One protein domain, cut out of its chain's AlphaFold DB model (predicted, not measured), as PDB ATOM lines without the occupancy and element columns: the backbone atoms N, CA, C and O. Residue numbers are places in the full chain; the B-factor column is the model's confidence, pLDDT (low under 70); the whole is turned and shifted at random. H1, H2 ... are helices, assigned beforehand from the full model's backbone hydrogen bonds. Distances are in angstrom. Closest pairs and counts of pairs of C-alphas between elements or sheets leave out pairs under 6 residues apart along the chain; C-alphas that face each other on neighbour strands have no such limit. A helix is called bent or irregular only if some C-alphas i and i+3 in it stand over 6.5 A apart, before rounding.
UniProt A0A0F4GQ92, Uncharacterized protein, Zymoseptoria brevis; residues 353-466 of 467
ATOM      1  N   SER A 353     144.945 145.952 109.969       72.69
ATOM      2  CA  SER A 353     145.514 144.665 109.536       72.69
ATOM      3  C   SER A 353     146.417 144.073 110.627       72.69
ATOM      4  O   SER A 353     146.949 144.815 111.447       72.69
ATOM      5  N   LEU A 354     146.658 142.755 110.627       68.81
ATOM      6  CA  LEU A 354     147.522 142.089 111.625       68.81
ATOM      7  C   LEU A 354     148.927 142.718 111.735       68.81
ATOM      8  O   LEU A 354     149.433 142.908 112.839       68.81
ATOM      9  N   SER A 355     149.531 143.104 110.606       69.06
ATOM     10  CA  SER A 355     150.832 143.791 110.580       69.06
ATOM     11  C   SER A 355     150.761 145.187 111.219       69.06
ATOM     12  O   SER A 355     151.550 145.514 112.108       69.06
ATOM     13  N   ASN A 356     149.755 145.988 110.846       70.44
ATOM     14  CA  ASN A 356     149.574 147.337 111.387       70.44
ATOM     15  C   ASN A 356     149.195 147.305 112.876       70.44
ATOM     16  O   ASN A 356     149.684 148.125 113.648       70.44
ATOM     17  N   LEU A 357     148.383 146.328 113.290       71.69
ATOM     18  CA  LEU A 357     148.034 146.037 114.678       71.69
ATOM     19  C   LEU A 357     149.299 145.769 115.507       71.69
ATOM     20  O   LEU A 357     149.502 146.428 116.527       71.69
ATOM     21  N   HIS A 358     150.184 144.878 115.033       76.19
ATOM     22  CA  HIS A 358     151.470 144.611 115.683       76.19
ATOM     23  C   HIS A 358     152.343 145.863 115.790       76.19
ATOM     24  O   HIS A 358     152.829 146.171 116.877       76.19
ATOM     25  N   GLY A 359     152.515 146.611 114.694       76.44
ATOM     26  CA  GLY A 359     153.299 147.848 114.690       76.44
ATOM     27  C   GLY A 359     152.780 148.882 115.695       76.44
ATOM     28  O   GLY A 359     153.554 149.412 116.491       76.44
ATOM     29  N   GLN A 360     151.464 149.109 115.717       76.19
ATOM     30  CA  GLN A 360     150.811 150.102 116.574       76.19
ATOM     31  C   GLN A 360     150.901 149.745 118.071       76.19
ATOM     32  O   GLN A 360     151.326 150.584 118.869       76.19
ATOM     33  N   TYR A 361     150.589 148.506 118.489       79.69
ATOM     34  CA  TYR A 361     150.722 148.147 119.913       79.69
ATOM     35  C   TYR A 361     152.179 147.957 120.349       79.69
ATOM     36  O   TYR A 361     152.479 148.073 121.539       79.69
ATOM     37  N   LYS A 362     153.099 147.652 119.421       82.62
ATOM     38  CA  LYS A 362     154.535 147.599 119.716       82.62
ATOM     39  C   LYS A 362     155.070 149.002 119.990       82.62
ATOM     40  O   LYS A 362     155.633 149.208 121.058       82.62
ATOM     41  N   ALA A 363     154.784 149.969 119.116       80.69
ATOM     42  CA  ALA A 363     155.160 151.369 119.316       80.69
ATOM     43  C   ALA A 363     154.582 151.950 120.622       80.69
ATOM     44  O   ALA A 363     155.297 152.620 121.366       80.69
ATOM     45  N   ALA A 364     153.324 151.634 120.957       79.06
ATOM     46  CA  ALA A 364     152.738 151.998 122.250       79.06
ATOM     47  C   ALA A 364     153.482 151.355 123.440       79.06
ATOM     48  O   ALA A 364     153.709 152.016 124.454       79.06
ATOM     49  N   GLY A 365     153.913 150.095 123.308       82.44
ATOM     50  CA  GLY A 365     154.691 149.389 124.328       82.44
ATOM     51  C   GLY A 365     156.112 149.936 124.503       82.44
ATOM     52  O   GLY A 365     156.612 149.996 125.627       82.44
ATOM     53  N   ASP A 366     156.740 150.384 123.418       83.69
ATOM     54  CA  ASP A 366     158.058 151.021 123.436       83.69
ATOM     55  C   ASP A 366     157.980 152.430 124.063       83.69
ATOM     56  O   ASP A 366     158.838 152.793 124.873       83.69
ATOM     57  N   ALA A 367     156.905 153.184 123.788       83.25
ATOM     58  CA  ALA A 367     156.598 154.463 124.439       83.25
ATOM     59  C   ALA A 367     156.303 154.301 125.943       83.25
ATOM     60  O   ALA A 367     156.868 155.022 126.765       83.25
ATOM     61  N   LEU A 368     155.507 153.294 126.322       86.12
ATOM     62  CA  LEU A 368     155.298 152.899 127.719       86.12
ATOM     63  C   LEU A 368     156.633 152.582 128.410       86.12
ATOM     64  O   LEU A 368     156.898 153.073 129.505       86.12
ATOM     65  N   GLY A 369     157.496 151.795 127.763       84.62
ATOM     66  CA  GLY A 369     158.825 151.484 128.283       84.62
ATOM     67  C   GLY A 369     159.730 152.716 128.386       84.62
ATOM     68  O   GLY A 369     160.547 152.804 129.299       84.62
ATOM     69  N   HIS A 370     159.612 153.693 127.483       84.06
ATOM     70  CA  HIS A 370     160.323 154.969 127.594       84.06
ATOM     71  C   HIS A 370     159.880 155.768 128.828       84.06
ATOM     72  O   HIS A 370     160.730 156.118 129.648       84.06
ATOM     73  N   GLU A 371     158.575 155.986 129.013       86.00
ATOM     74  CA  GLU A 371     158.059 156.733 130.168       86.00
ATOM     75  C   GLU A 371     158.348 156.010 131.497       86.00
ATOM     76  O   GLU A 371     158.798 156.646 132.447       86.00
ATOM     77  N   LEU A 372     158.201 154.679 131.565       86.50
ATOM     78  CA  LEU A 372     158.565 153.902 132.760       86.50
ATOM     79  C   LEU A 372     160.046 154.055 133.137       86.50
ATOM     80  O   LEU A 372     160.360 154.146 134.319       86.50
ATOM     81  N   ARG A 373     160.961 154.124 132.161       86.25
ATOM     82  CA  ARG A 373     162.389 154.388 132.425       86.25
ATOM     83  C   ARG A 373     162.603 155.816 132.919       86.25
ATOM     84  O   ARG A 373     163.193 156.016 133.971       86.25
ATOM     85  N   LYS A 374     162.087 156.798 132.177       83.56
ATOM     86  CA  LYS A 374     162.190 158.236 132.471       83.56
ATOM     87  C   LYS A 374     161.751 158.582 133.898       83.56
ATOM     88  O   LYS A 374     162.448 159.341 134.564       83.56
ATOM     89  N   TRP A 375     160.630 158.019 134.351       84.31
ATOM     90  CA  TRP A 375     160.065 158.297 135.673       84.31
ATOM     91  C   TRP A 375     160.509 157.302 136.760       84.31
ATOM     92  O   TRP A 375     160.649 157.696 137.911       84.31
ATOM     93  N   GLY A 376     160.726 156.025 136.428       83.12
ATOM     94  CA  GLY A 376     161.015 154.969 137.410       83.12
ATOM     95  C   GLY A 376     162.496 154.759 137.729       83.12
ATOM     96  O   GLY A 376     162.813 154.274 138.813       83.12
ATOM     97  N   ASP A 377     163.407 155.101 136.810       79.38
ATOM     98  CA  ASP A 377     164.855 155.067 137.043       79.38
ATOM     99  C   ASP A 377     165.608 155.895 135.979       79.38
ATOM    100  O   ASP A 377     165.935 155.429 134.880       79.38
ATOM    101  N   SER A 378     165.937 157.144 136.328       67.62
ATOM    102  CA  SER A 378     166.653 158.056 135.426       67.62
ATOM    103  C   SER A 378     168.102 157.640 135.115       67.62
ATOM    104  O   SER A 378     168.652 158.077 134.099       67.62
ATOM    105  N   PHE A 379     168.731 156.787 135.935       67.94
ATOM    106  CA  PHE A 379     170.059 156.235 135.648       67.94
ATOM    107  C   PHE A 379     169.953 155.099 134.630       67.94
ATOM    108  O   PHE A 379     170.689 155.089 133.641       67.94
ATOM    109  N   TYR A 380     168.979 154.206 134.799       68.94
ATOM    110  CA  TYR A 380     168.670 153.161 133.826       68.94
ATOM    111  C   TYR A 380     168.204 153.740 132.479       68.94
ATOM    112  O   TYR A 380     168.606 153.245 131.424       68.94
ATOM    113  N   ALA A 381     167.447 154.844 132.483       66.12
ATOM    114  CA  ALA A 381     167.100 155.582 131.266       66.12
ATOM    115  C   ALA A 381     168.347 156.067 130.500       66.12
ATOM    116  O   ALA A 381     168.446 155.860 129.288       66.12
ATOM    117  N   LYS A 382     169.330 156.652 131.200       62.97
ATOM    118  CA  LYS A 382     170.612 157.081 130.607       62.97
ATOM    119  C   LYS A 382     171.428 155.892 130.091       62.97
ATOM    120  O   LYS A 382     171.929 155.957 128.972       62.97
ATOM    121  N   TYR A 383     171.498 154.803 130.860       65.38
ATOM    122  CA  TYR A 383     172.205 153.575 130.483       65.38
ATOM    123  C   TYR A 383     171.665 152.967 129.179       65.38
ATOM    124  O   TYR A 383     172.440 152.663 128.274       65.38
ATOM    125  N   ILE A 384     170.339 152.859 129.047       65.06
ATOM    126  CA  ILE A 384     169.659 152.383 127.831       65.06
ATOM    127  C   ILE A 384     170.054 153.212 126.602       65.06
ATOM    128  O   ILE A 384     170.352 152.642 125.551       65.06
ATOM    129  N   ILE A 385     170.072 154.544 126.736       62.41
ATOM    130  CA  ILE A 385     170.418 155.468 125.646       62.41
ATOM    131  C   ILE A 385     171.894 155.301 125.260       62.41
ATOM    132  O   ILE A 385     172.194 155.142 124.077       62.41
ATOM    133  N   SER A 386     172.810 155.252 126.235       56.81
ATOM    134  CA  SER A 386     174.239 155.032 125.963       56.81
ATOM    135  C   SER A 386     174.534 153.652 125.364       56.81
ATOM    136  O   SER A 386     175.394 153.535 124.496       56.81
ATOM    137  N   ALA A 387     173.792 152.620 125.772       54.66
ATOM    138  CA  ALA A 387     173.930 151.253 125.272       54.66
ATOM    139  C   ALA A 387     173.160 150.996 123.958       54.66
ATOM    140  O   ALA A 387     173.195 149.880 123.444       54.66
ATOM    141  N   ARG A 388     172.452 152.004 123.416       59.12
ATOM    142  CA  ARG A 388     171.592 151.912 122.214       59.12
ATOM    143  C   ARG A 388     170.573 150.760 122.263       59.12
ATOM    144  O   ARG A 388     170.218 150.188 121.233       59.12
ATOM    145  N   LEU A 389     170.088 150.414 123.457       57.34
ATOM    146  CA  LEU A 389     169.171 149.290 123.654       57.34
ATOM    147  C   LEU A 389     167.752 149.662 123.205       57.34
ATOM    148  O   LEU A 389     167.065 150.463 123.840       57.34
ATOM    149  N   THR A 390     167.306 149.055 122.104       57.91
ATOM    150  CA  THR A 390     166.020 149.362 121.454       57.91
ATOM    151  C   THR A 390     164.805 148.810 122.196       57.91
ATOM    152  O   THR A 390     163.731 149.394 122.101       57.91
ATOM    153  N   MET A 391     164.955 147.724 122.960       60.66
ATOM    154  CA  MET A 391     163.860 147.084 123.698       60.66
ATOM    155  C   MET A 391     164.134 147.042 125.201       60.66
ATOM    156  O   MET A 391     165.269 146.850 125.637       60.66
ATOM    157  N   MET A 392     163.079 147.210 126.001       72.50
ATOM    158  CA  MET A 392     163.158 147.074 127.455       72.50
ATOM    159  C   MET A 392     162.937 145.608 127.875       72.50
ATOM    160  O   MET A 392     161.990 144.989 127.381       72.50
ATOM    161  N   PRO A 393     163.758 145.048 128.786       74.12
ATOM    162  CA  PRO A 393     163.539 143.724 129.362       74.12
ATOM    163  C   PRO A 393     162.155 143.588 130.005       74.12
ATOM    164  O   PRO A 393     161.631 144.525 130.611       74.12
ATOM    165  N   TYR A 394     161.558 142.406 129.855       69.50
ATOM    166  CA  TYR A 394     160.186 142.099 130.273       69.50
ATOM    167  C   TYR A 394     159.957 142.272 131.784       69.50
ATOM    168  O   TYR A 394     158.925 142.789 132.203       69.50
ATOM    169  N   ASP A 395     160.931 141.853 132.586       74.06
ATOM    170  CA  ASP A 395     160.980 141.965 134.045       74.06
ATOM    171  C   ASP A 395     160.995 143.430 134.511       74.06
ATOM    172  O   ASP A 395     160.273 143.800 135.439       74.06
ATOM    173  N   LYS A 396     161.738 144.295 133.807       81.88
ATOM    174  CA  LYS A 396     161.919 145.704 134.186       81.88
ATOM    175  C   LYS A 396     160.652 146.545 134.099       81.88
ATOM    176  O   LYS A 396     160.560 147.539 134.812       81.88
ATOM    177  N   PHE A 397     159.664 146.156 133.293       86.19
ATOM    178  CA  PHE A 397     158.381 146.865 133.228       86.19
ATOM    179  C   PHE A 397     157.693 146.944 134.598       86.19
ATOM    180  O   PHE A 397     157.238 148.020 134.981       86.19
ATOM    181  N   GLN A 398     157.630 145.832 135.341       85.81
ATOM    182  CA  GLN A 398     156.952 145.809 136.639       85.81
ATOM    183  C   GLN A 398     157.762 146.566 137.702       85.81
ATOM    184  O   GLN A 398     157.198 147.419 138.383       85.81
ATOM    185  N   THR A 399     159.077 146.335 137.787       86.88
ATOM    186  CA  THR A 399     159.952 147.034 138.746       86.88
ATOM    187  C   THR A 399     159.925 148.549 138.547       86.88
ATOM    188  O   THR A 399     159.795 149.297 139.508       86.88
ATOM    189  N   LEU A 400     159.983 149.032 137.301       88.31
ATOM    190  CA  LEU A 400     159.913 150.470 137.032       88.31
ATOM    191  C   LEU A 400     158.539 151.056 137.379       88.31
ATOM    192  O   LEU A 400     158.471 152.173 137.875       88.31
ATOM    193  N   ALA A 401     157.451 150.313 137.165       88.88
ATOM    194  CA  ALA A 401     156.110 150.739 137.563       88.88
ATOM    195  C   ALA A 401     155.962 150.857 139.092       88.88
ATOM    196  O   ALA A 401     155.322 151.785 139.587       88.88
ATOM    197  N   GLU A 402     156.586 149.943 139.834       88.25
ATOM    198  CA  GLU A 402     156.667 149.977 141.297       88.25
ATOM    199  C   GLU A 402     157.521 151.160 141.778       88.25
ATOM    200  O   GLU A 402     157.064 151.914 142.637       88.25
ATOM    201  N   ASN A 403     158.673 151.422 141.148       86.12
ATOM    202  CA  ASN A 403     159.493 152.604 141.434       86.12
ATOM    203  C   ASN A 403     158.738 153.918 141.162       86.12
ATOM    204  O   ASN A 403     158.767 154.818 141.996       86.12
ATOM    205  N   VAL A 404     158.025 154.042 140.032       86.75
ATOM    206  CA  VAL A 404     157.193 155.227 139.732       86.75
ATOM    207  C   VAL A 404     156.157 155.446 140.840       86.75
ATOM    208  O   VAL A 404     155.992 156.571 141.314       86.75
ATOM    209  N   ARG A 405     155.495 154.381 141.315       86.12
ATOM    210  CA  ARG A 405     154.552 154.476 142.442       86.12
ATOM    211  C   ARG A 405     155.245 154.864 143.752       86.12
ATOM    212  O   ARG A 405     154.683 155.659 144.499       86.12
ATOM    213  N   GLN A 406     156.447 154.355 144.020       84.88
ATOM    214  CA  GLN A 406     157.219 154.672 145.226       84.88
ATOM    215  C   GLN A 406     157.725 156.126 145.243       84.88
ATOM    216  O   GLN A 406     157.704 156.760 146.293       84.88
ATOM    217  N   ILE A 407     158.150 156.663 144.095       84.56
ATOM    218  CA  ILE A 407     158.713 158.020 143.974       84.56
ATOM    219  C   ILE A 407     157.617 159.098 144.006       84.56
ATOM    220  O   ILE A 407     157.815 160.150 144.610       84.56
ATOM    221  N   TYR A 408     156.475 158.856 143.352       85.12
ATOM    222  CA  TYR A 408     155.438 159.880 143.137       85.12
ATOM    223  C   TYR A 408     154.136 159.649 143.921       85.12
ATOM    224  O   TYR A 408     153.279 160.529 143.949       85.12
ATOM    225  N   GLY A 409     153.998 158.505 144.599       79.75
ATOM    226  CA  GLY A 409     152.946 158.256 145.582       79.75
ATOM    227  C   GLY A 409     151.529 158.053 145.018       79.75
ATOM    228  O   GLY A 409     151.331 157.818 143.817       79.75
ATOM    229  N   PRO A 410     150.506 158.092 145.895       73.25
ATOM    230  CA  PRO A 410     149.113 157.964 145.499       73.25
ATOM    231  C   PRO A 410     148.607 159.230 144.808       73.25
ATOM    232  O   PRO A 410     148.595 160.312 145.386       73.25
ATOM    233  N   GLY A 411     148.146 159.080 143.564       75.12
ATOM    234  CA  GLY A 411     147.601 160.189 142.774       75.12
ATOM    235  C   GLY A 411     148.098 160.272 141.332       75.12
ATOM    236  O   GLY A 411     147.551 161.071 140.583       75.12
ATOM    237  N   LEU A 412     149.048 159.421 140.920       81.69
ATOM    238  CA  LEU A 412     149.620 159.359 139.562       81.69
ATOM    239  C   LEU A 412     148.611 159.564 138.412       81.69
ATOM    240  O   LEU A 412     148.901 160.296 137.475       81.69
ATOM    241  N   GLN A 413     147.425 158.952 138.478       77.12
ATOM    242  CA  GLN A 413     146.395 159.044 137.427       77.12
ATOM    243  C   GLN A 413     145.738 160.438 137.308       77.12
ATOM    244  O   GLN A 413     145.058 160.716 136.325       77.12
ATOM    245  N   LYS A 414     145.900 161.306 138.313       78.75
ATOM    246  CA  LYS A 414     145.395 162.690 138.341       78.75
ATOM    247  C   LYS A 414     146.486 163.721 138.021       78.75
ATOM    248  O   LYS A 414     146.188 164.911 137.954       78.75
ATOM    249  N   ASP A 415     147.734 163.284 137.860       76.31
ATOM    250  CA  ASP A 415     148.887 164.133 137.570       76.31
ATOM    251  C   ASP A 415     149.218 164.058 136.074       76.31
ATOM    252  O   ASP A 415     149.688 163.038 135.565       76.31
ATOM    253  N   THR A 416     148.987 165.170 135.374       82.12
ATOM    254  CA  THR A 416     149.101 165.276 133.912       82.12
ATOM    255  C   THR A 416     150.505 164.985 133.377       82.12
ATOM    256  O   THR A 416     150.676 164.651 132.204       82.12
ATOM    257  N   ARG A 417     151.540 165.015 134.232       82.56
ATOM    258  CA  ARG A 417     152.905 164.601 133.860       82.56
ATOM    259  C   ARG A 417     152.976 163.127 133.444       82.56
ATOM    260  O   ARG A 417     153.884 162.754 132.701       82.56
ATOM    261  N   PHE A 418     152.015 162.310 133.879       83.56
ATOM    262  CA  PHE A 418     151.924 160.880 133.586       83.56
ATOM    263  C   PHE A 418     150.868 160.534 132.522       83.56
ATOM    264  O   PHE A 418     150.690 159.353 132.218       83.56
ATOM    265  N   ASP A 419     150.219 161.515 131.881       80.62
ATOM    266  CA  ASP A 419     149.202 161.263 130.845       80.62
ATOM    267  C   ASP A 419     149.742 160.393 129.698       80.62
ATOM    268  O   ASP A 419     149.070 159.477 129.222       80.62
ATOM    269  N   ILE A 420     150.997 160.617 129.287       79.38
ATOM    270  CA  ILE A 420     151.667 159.821 128.246       79.38
ATOM    271  C   ILE A 420     151.917 158.384 128.732       79.38
ATOM    272  O   ILE A 420     151.720 157.440 127.963       79.38
ATOM    273  N   LEU A 421     152.291 158.202 130.004       84.06
ATOM    274  CA  LEU A 421     152.513 156.890 130.620       84.06
ATOM    275  C   LEU A 421     151.214 156.069 130.631       84.06
ATOM    276  O   LEU A 421     151.193 154.946 130.120       84.06
ATOM    277  N   PHE A 422     150.120 156.640 131.146       84.38
ATOM    278  CA  PHE A 422     148.822 155.963 131.202       84.38
ATOM    279  C   PHE A 422     148.199 155.772 129.813       84.38
ATOM    280  O   PHE A 422     147.734 154.676 129.507       84.38
ATOM    281  N   SER A 423     148.263 156.769 128.922       80.62
ATOM    282  CA  SER A 423     147.770 156.630 127.541       80.62
ATOM    283  C   SER A 423     148.505 155.516 126.787       80.62
ATOM    284  O   SER A 423     147.870 154.712 126.103       80.62
ATOM    285  N   SER A 424     149.830 155.422 126.942       82.38
ATOM    286  CA  SER A 424     150.635 154.361 126.320       82.38
ATOM    287  C   SER A 424     150.323 152.990 126.920       82.38
ATOM    288  O   SER A 424     150.213 152.015 126.177       82.38
ATOM    289  N   LEU A 425     150.108 152.901 128.237       85.44
ATOM    290  CA  LEU A 425     149.708 151.665 128.912       85.44
ATOM    291  C   LEU A 425     148.365 151.132 128.403       85.44
ATOM    292  O   LEU A 425     148.292 149.979 127.978       85.44
ATOM    293  N   GLU A 426     147.324 151.967 128.393       83.38
ATOM    294  CA  GLU A 426     145.983 151.567 127.952       83.38
ATOM    295  C   GLU A 426     145.954 151.231 126.451       83.38
ATOM    296  O   GLU A 426     145.370 150.221 126.059       83.38
ATOM    297  N   LYS A 427     146.665 151.993 125.603       77.88
ATOM    298  CA  LYS A 427     146.834 151.663 124.172       77.88
ATOM    299  C   LYS A 427     147.540 150.321 123.970       77.88
ATOM    300  O   LYS A 427     147.096 149.515 123.156       77.88
ATOM    301  N   THR A 428     148.607 150.051 124.725       83.44
ATOM    302  CA  THR A 428     149.341 148.779 124.631       83.44
ATOM    303  C   THR A 428     148.484 147.604 125.104       83.44
ATOM    304  O   THR A 428     148.515 146.540 124.487       83.44
ATOM    305  N   LEU A 429     147.704 147.782 126.176       80.69
ATOM    306  CA  LEU A 429     146.764 146.777 126.676       80.69
ATOM    307  C   LEU A 429     145.655 146.487 125.658       80.69
ATOM    308  O   LEU A 429     145.444 145.321 125.330       80.69
ATOM    309  N   ALA A 430     144.997 147.517 125.124       77.94
ATOM    310  CA  ALA A 430     143.917 147.371 124.151       77.94
ATOM    311  C   ALA A 430     144.395 146.690 122.856       77.94
ATOM    312  O   ALA A 430     143.840 145.669 122.453       77.94
ATOM    313  N   GLY A 431     145.488 147.176 122.256       75.44
ATOM    314  CA  GLY A 431     146.024 146.591 121.028       75.44
ATOM    315  C   GLY A 431     146.578 145.173 121.207       75.44
ATOM    316  O   GLY A 431     146.470 144.353 120.298       75.44
ATOM    317  N   ARG A 432     147.119 144.822 122.386       81.38
ATOM    318  CA  ARG A 432     147.536 143.435 122.675       81.38
ATOM    319  C   ARG A 432     146.372 142.509 123.002       81.38
ATOM    320  O   ARG A 432     146.486 141.325 122.699       81.38
ATOM    321  N   LEU A 433     145.282 143.015 123.576       79.62
ATOM    322  CA  LEU A 433     144.048 142.246 123.738       79.62
ATOM    323  C   LEU A 433     143.453 141.901 122.365       79.62
ATOM    324  O   LEU A 433     143.159 140.736 122.125       79.62
ATOM    325  N   GLU A 434     143.400 142.866 121.440       73.12
ATOM    326  CA  GLU A 434     142.967 142.626 120.053       73.12
ATOM    327  C   GLU A 434     143.972 141.774 119.248       73.12
ATOM    328  O   GLU A 434     143.615 141.036 118.335       73.12
ATOM    329  N   GLY A 435     145.256 141.802 119.613       70.12
ATOM    330  CA  GLY A 435     146.214 140.801 119.147       70.12
ATOM    331  C   GLY A 435     145.833 139.392 119.618       70.12
ATOM    332  O   GLY A 435     145.779 138.460 118.821       70.12
ATOM    333  N   LEU A 436     145.538 139.221 120.907       74.00
ATOM    334  CA  LEU A 436     145.197 137.922 121.498       74.00
ATOM    335  C   LEU A 436     143.894 137.310 120.965       74.00
ATOM    336  O   LEU A 436     143.775 136.087 120.980       74.00
ATOM    337  N   THR A 437     142.945 138.123 120.495       67.06
ATOM    338  CA  THR A 437     141.705 137.660 119.842       67.06
ATOM    339  C   THR A 437     141.903 137.257 118.378       67.06
ATOM    340  O   THR A 437     141.065 136.531 117.846       67.06
ATOM    341  N   ARG A 438     142.993 137.702 117.729       66.25
ATOM    342  CA  ARG A 438     143.253 137.508 116.290       66.25
ATOM    343  C   ARG A 438     144.415 136.571 115.947       66.25
ATOM    344  O   ARG A 438     144.386 135.948 114.893       66.25
ATOM    345  N   TYR A 439     145.428 136.439 116.804       65.25
ATOM    346  CA  TYR A 439     146.575 135.529 116.608       65.25
ATOM    347  C   TYR A 439     146.277 134.075 117.048       65.25
ATOM    348  O   TYR A 439     147.163 133.354 117.507       65.25
ATOM    349  N   THR A 440     145.016 133.646 116.979       52.44
ATOM    350  CA  THR A 440     144.494 132.525 117.779       52.44
ATOM    351  C   THR A 440     144.562 131.141 117.137       52.44
ATOM    352  O   THR A 440     144.283 130.182 117.851       52.44
ATOM    353  N   GLU A 441     144.934 131.005 115.857       46.00
ATOM    354  CA  GLU A 441     144.723 129.738 115.125       46.00
ATOM    355  C   GLU A 441     145.972 129.007 114.587       46.00
ATOM    356  O   GLU A 441     145.812 127.847 114.230       46.00
ATOM    357  N   ASP A 442     147.195 129.578 114.579       39.91
ATOM    358  CA  ASP A 442     148.303 128.961 113.796       39.91
ATOM    359  C   ASP A 442     149.676 128.739 114.482       39.91
ATOM    360  O   ASP A 442     150.551 128.113 113.896       39.91
ATOM    361  N   THR A 443     149.926 129.189 115.724       43.53
ATOM    362  CA  THR A 443     151.110 128.716 116.494       43.53
ATOM    363  C   THR A 443     150.926 128.778 118.017       43.53
ATOM    364  O   THR A 443     150.800 129.857 118.604       43.53
ATOM    365  N   ASP A 444     151.083 127.631 118.693       43.03
ATOM    366  CA  ASP A 444     151.170 127.536 120.167       43.03
ATOM    367  C   ASP A 444     152.291 128.413 120.768       43.03
ATOM    368  O   ASP A 444     152.217 128.876 121.910       43.03
ATOM    369  N   MET A 445     153.341 128.676 119.986       43.81
ATOM    370  CA  MET A 445     154.517 129.430 120.420       43.81
ATOM    371  C   MET A 445     154.268 130.945 120.460       43.81
ATOM    372  O   MET A 445     154.549 131.580 121.483       43.81
ATOM    373  N   GLY A 446     153.713 131.532 119.390       46.50
ATOM    374  CA  GLY A 446     153.528 132.984 119.269       46.50
ATOM    375  C   GLY A 446     152.512 133.535 120.271       46.50
ATOM    376  O   GLY A 446     152.780 134.508 120.985       46.50
ATOM    377  N   ASN A 447     151.376 132.850 120.412       52.44
ATOM    378  CA  ASN A 447     150.283 133.276 121.288       52.44
ATOM    379  C   ASN A 447     150.700 133.294 122.782       52.44
ATOM    380  O   ASN A 447     150.251 134.133 123.569       52.44
ATOM    381  N   SER A 448     151.664 132.444 123.172       59.78
ATOM    382  CA  SER A 448     152.235 132.437 124.527       59.78
ATOM    383  C   SER A 448     152.969 133.742 124.885       59.78
ATOM    384  O   SER A 448     152.878 134.207 126.027       59.78
ATOM    385  N   GLY A 449     153.661 134.363 123.923       66.69
ATOM    386  CA  GLY A 449     154.426 135.597 124.120       66.69
ATOM    387  C   GLY A 449     153.520 136.813 124.304       66.69
ATOM    388  O   GLY A 449     153.684 137.570 125.265       66.69
ATOM    389  N   HIS A 450     152.505 136.956 123.445       69.81
ATOM    390  CA  HIS A 450     151.498 138.013 123.582       69.81
ATOM    391  C   HIS A 450     150.739 137.899 124.906       69.81
ATOM    392  O   HIS A 450     150.553 138.912 125.583       69.81
ATOM    393  N   ARG A 451     150.388 136.675 125.330       74.31
ATOM    394  CA  ARG A 451     149.646 136.431 126.577       74.31
ATOM    395  C   ARG A 451     150.472 136.772 127.813       74.31
ATOM    396  O   ARG A 451     149.970 137.468 128.693       74.31
ATOM    397  N   LYS A 452     151.740 136.347 127.864       77.69
ATOM    398  CA  LYS A 452     152.674 136.705 128.947       77.69
ATOM    399  C   LYS A 452     152.859 138.220 129.040       77.69
ATOM    400  O   LYS A 452     152.712 138.789 130.115       77.69
ATOM    401  N   PHE A 453     153.106 138.891 127.912       81.31
ATOM    402  CA  PHE A 453     153.288 140.346 127.898       81.31
ATOM    403  C   PHE A 453     152.023 141.095 128.332       81.31
ATOM    404  O   PHE A 453     152.111 142.013 129.139       81.31
ATOM    405  N   TYR A 454     150.842 140.670 127.881       83.12
ATOM    406  CA  TYR A 454     149.570 141.234 128.338       83.12
ATOM    407  C   TYR A 454     149.358 141.049 129.853       83.12
ATOM    408  O   TYR A 454     149.018 142.002 130.548       83.12
ATOM    409  N   GLN A 455     149.650 139.862 130.401       82.69
ATOM    410  CA  GLN A 455     149.591 139.612 131.848       82.69
ATOM    411  C   GLN A 455     150.573 140.484 132.646       82.69
ATOM    412  O   GLN A 455     150.218 140.969 133.720       82.69
ATOM    413  N   MET A 456     151.784 140.719 132.135       87.69
ATOM    414  CA  MET A 456     152.733 141.659 132.742       87.69
ATOM    415  C   MET A 456     152.197 143.096 132.716       87.69
ATOM    416  O   MET A 456     152.252 143.772 133.739       87.69
ATOM    417  N   LEU A 457     151.597 143.547 131.611       87.00
ATOM    418  CA  LEU A 457     151.011 144.890 131.529       87.00
ATOM    419  C   LEU A 457     149.841 145.085 132.505       87.00
ATOM    420  O   LEU A 457     149.683 146.169 133.061       87.00
ATOM    421  N   LEU A 458     149.057 144.037 132.780       84.88
ATOM    422  CA  LEU A 458     148.049 144.072 133.844       84.88
ATOM    423  C   LEU A 458     148.683 144.220 135.239       84.88
ATOM    424  O   LEU A 458     148.126 144.925 136.081       84.88
ATOM    425  N   LYS A 459     149.858 143.621 135.488       87.00
ATOM    426  CA  LYS A 459     150.622 143.856 136.727       87.00
ATOM    427  C   LYS A 459     151.167 145.283 136.799       87.00
ATOM    428  O   LYS A 459     150.986 145.920 137.826       87.00
ATOM    429  N   VAL A 460     151.736 145.814 135.711       86.56
ATOM    430  CA  VAL A 460     152.170 147.225 135.600       86.56
ATOM    431  C   VAL A 460     151.023 148.180 135.928       86.56
ATOM    432  O   VAL A 460     151.175 149.059 136.774       86.56
ATOM    433  N   ARG A 461     149.851 147.963 135.317       88.94
ATOM    434  CA  ARG A 461     148.630 148.732 135.589       88.94
ATOM    435  C   ARG A 461     148.245 148.661 137.061       88.94
ATOM    436  O   ARG A 461     147.996 149.698 137.669       88.94
ATOM    437  N   LYS A 462     148.259 147.459 137.648       86.31
ATOM    438  CA  LYS A 462     147.996 147.269 139.077       86.31
ATOM    439  C   LYS A 462     149.008 148.017 139.950       86.31
ATOM    440  O   LYS A 462     148.575 148.662 140.890       86.31
ATOM    441  N   SER A 463     150.308 147.975 139.653       86.38
ATOM    442  CA  SER A 463     151.337 148.656 140.456       86.38
ATOM    443  C   SER A 463     151.225 150.186 140.396       86.38
ATOM    444  O   SER A 463     151.362 150.836 141.429       86.38
ATOM    445  N   LEU A 464     150.897 150.767 139.235       84.19
ATOM    446  CA  LEU A 464     150.693 152.219 139.091       84.19
ATOM    447  C   LEU A 464     149.390 152.714 139.748       84.19
ATOM    448  O   LEU A 464     149.369 153.803 140.329       84.19
ATOM    449  N   LEU A 465     148.315 151.922 139.666       82.38
ATOM    450  CA  LEU A 465     146.979 152.261 140.178       82.38
ATOM    451  C   LEU A 465     146.697 151.751 141.603       82.38
ATOM    452  O   LEU A 465     145.576 151.906 142.070       82.38
ATOM    453  N   ARG A 466     147.666 151.126 142.287       70.56
ATOM    454  CA  ARG A 466     147.488 150.526 143.624       70.56
ATOM    455  C   ARG A 466     147.183 151.591 144.676       70.56
ATOM    456  O   ARG A 466     148.135 152.127 145.241       70.56
TER     457      ARG A 466
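Overview. This is residues 353 to 466 of the 467 residues of an uncharacterized protein of Zymoseptoria brevis (UniProt A0A0F4GQ92). What does the model look like? It is a bundle of three long helices, H1, H4 and H5, and the shorter H3; H4 packs on H1 and turns back into H5 as a hairpin, and H3 packs on the last parts of both H1 and H5. The short H2 folds back from the end of H1 and lies off to one side of the bundle. What is it made of, and how large is it? The 114 printed residues have five named helices, H1 to H5 in order along the chain, and no named strand: the class is all helix. It is compact, with a radius of gyration of the C-alphas of 14.4 A and spans of 43 by 32 by 21 A.

Arrangement. What touches the hub? The hub is H1, residues 354 to 376; its residues 370 to 374 alone touch H2, residues 378 to 386, at a steep tilt of 52 degrees, the closest C-alphas being those of Arg 373 and Ala 381, 5.0 A apart. Its residues 369 to 376 alone touch H3, residues 396 to 408, with the C-alphas of Gly 376 and Val 404 closest at 4.5 A. H4, residues 416 to 438, touches H1 at 32 degrees, opposite ways, only just shallow, the closest C-alphas being those of Tyr 361 and Thr 428, 5.0 A apart. What follows? H5, residues 444 to 465, forms a helical hairpin with H4, the closest C-alphas being those of Arg 432 and Tyr 454, 6.4 A apart. Its residues 456 to 464 alone touch H3, the same way at a shallow tilt of 8 degrees, with the C-alphas of Gln 398 and Val 460 closest at 5.1 A. H1 and H5 are apart. How do the backbones run? Each O i to N i+4 pair is within hydrogen-bond range in H1, H2 and H3, and 17 of 19 are in H4 and 16 of 18 in H5. H4 is irregular: C-alphas 417 and 420 are 7.5 A apart.

Along the chain. Where do the first helices lie? H1, residues 354 to 376, begins at C-alpha 354 (147.522, 142.089, 111.625) and is 31.8 A long. H2 is residues 378 to 386, and H3, residues 396 to 408, is 18.0 A long. Where are the last two? H4, residues 416 to 438, is 33.4 A long, and H5, residues 444 to 465, is 32.1 A long and ends at C-alpha 465 (146.979, 152.261, 140.178).

Size, cuts and confidence. How far does it reach? The two C-alphas farthest apart, those of Gly 409 and Asp 442, are 43.5 A apart. Residues 440 to 445 stand free, of which 444 to 445 belong to H5. Is anything cut or uncertain? The printed part has no cut and no long link. Its mean pLDDT is 75.4, and residues 354 to 355, 378 to 391, 394 and 437 to 450 are under 70.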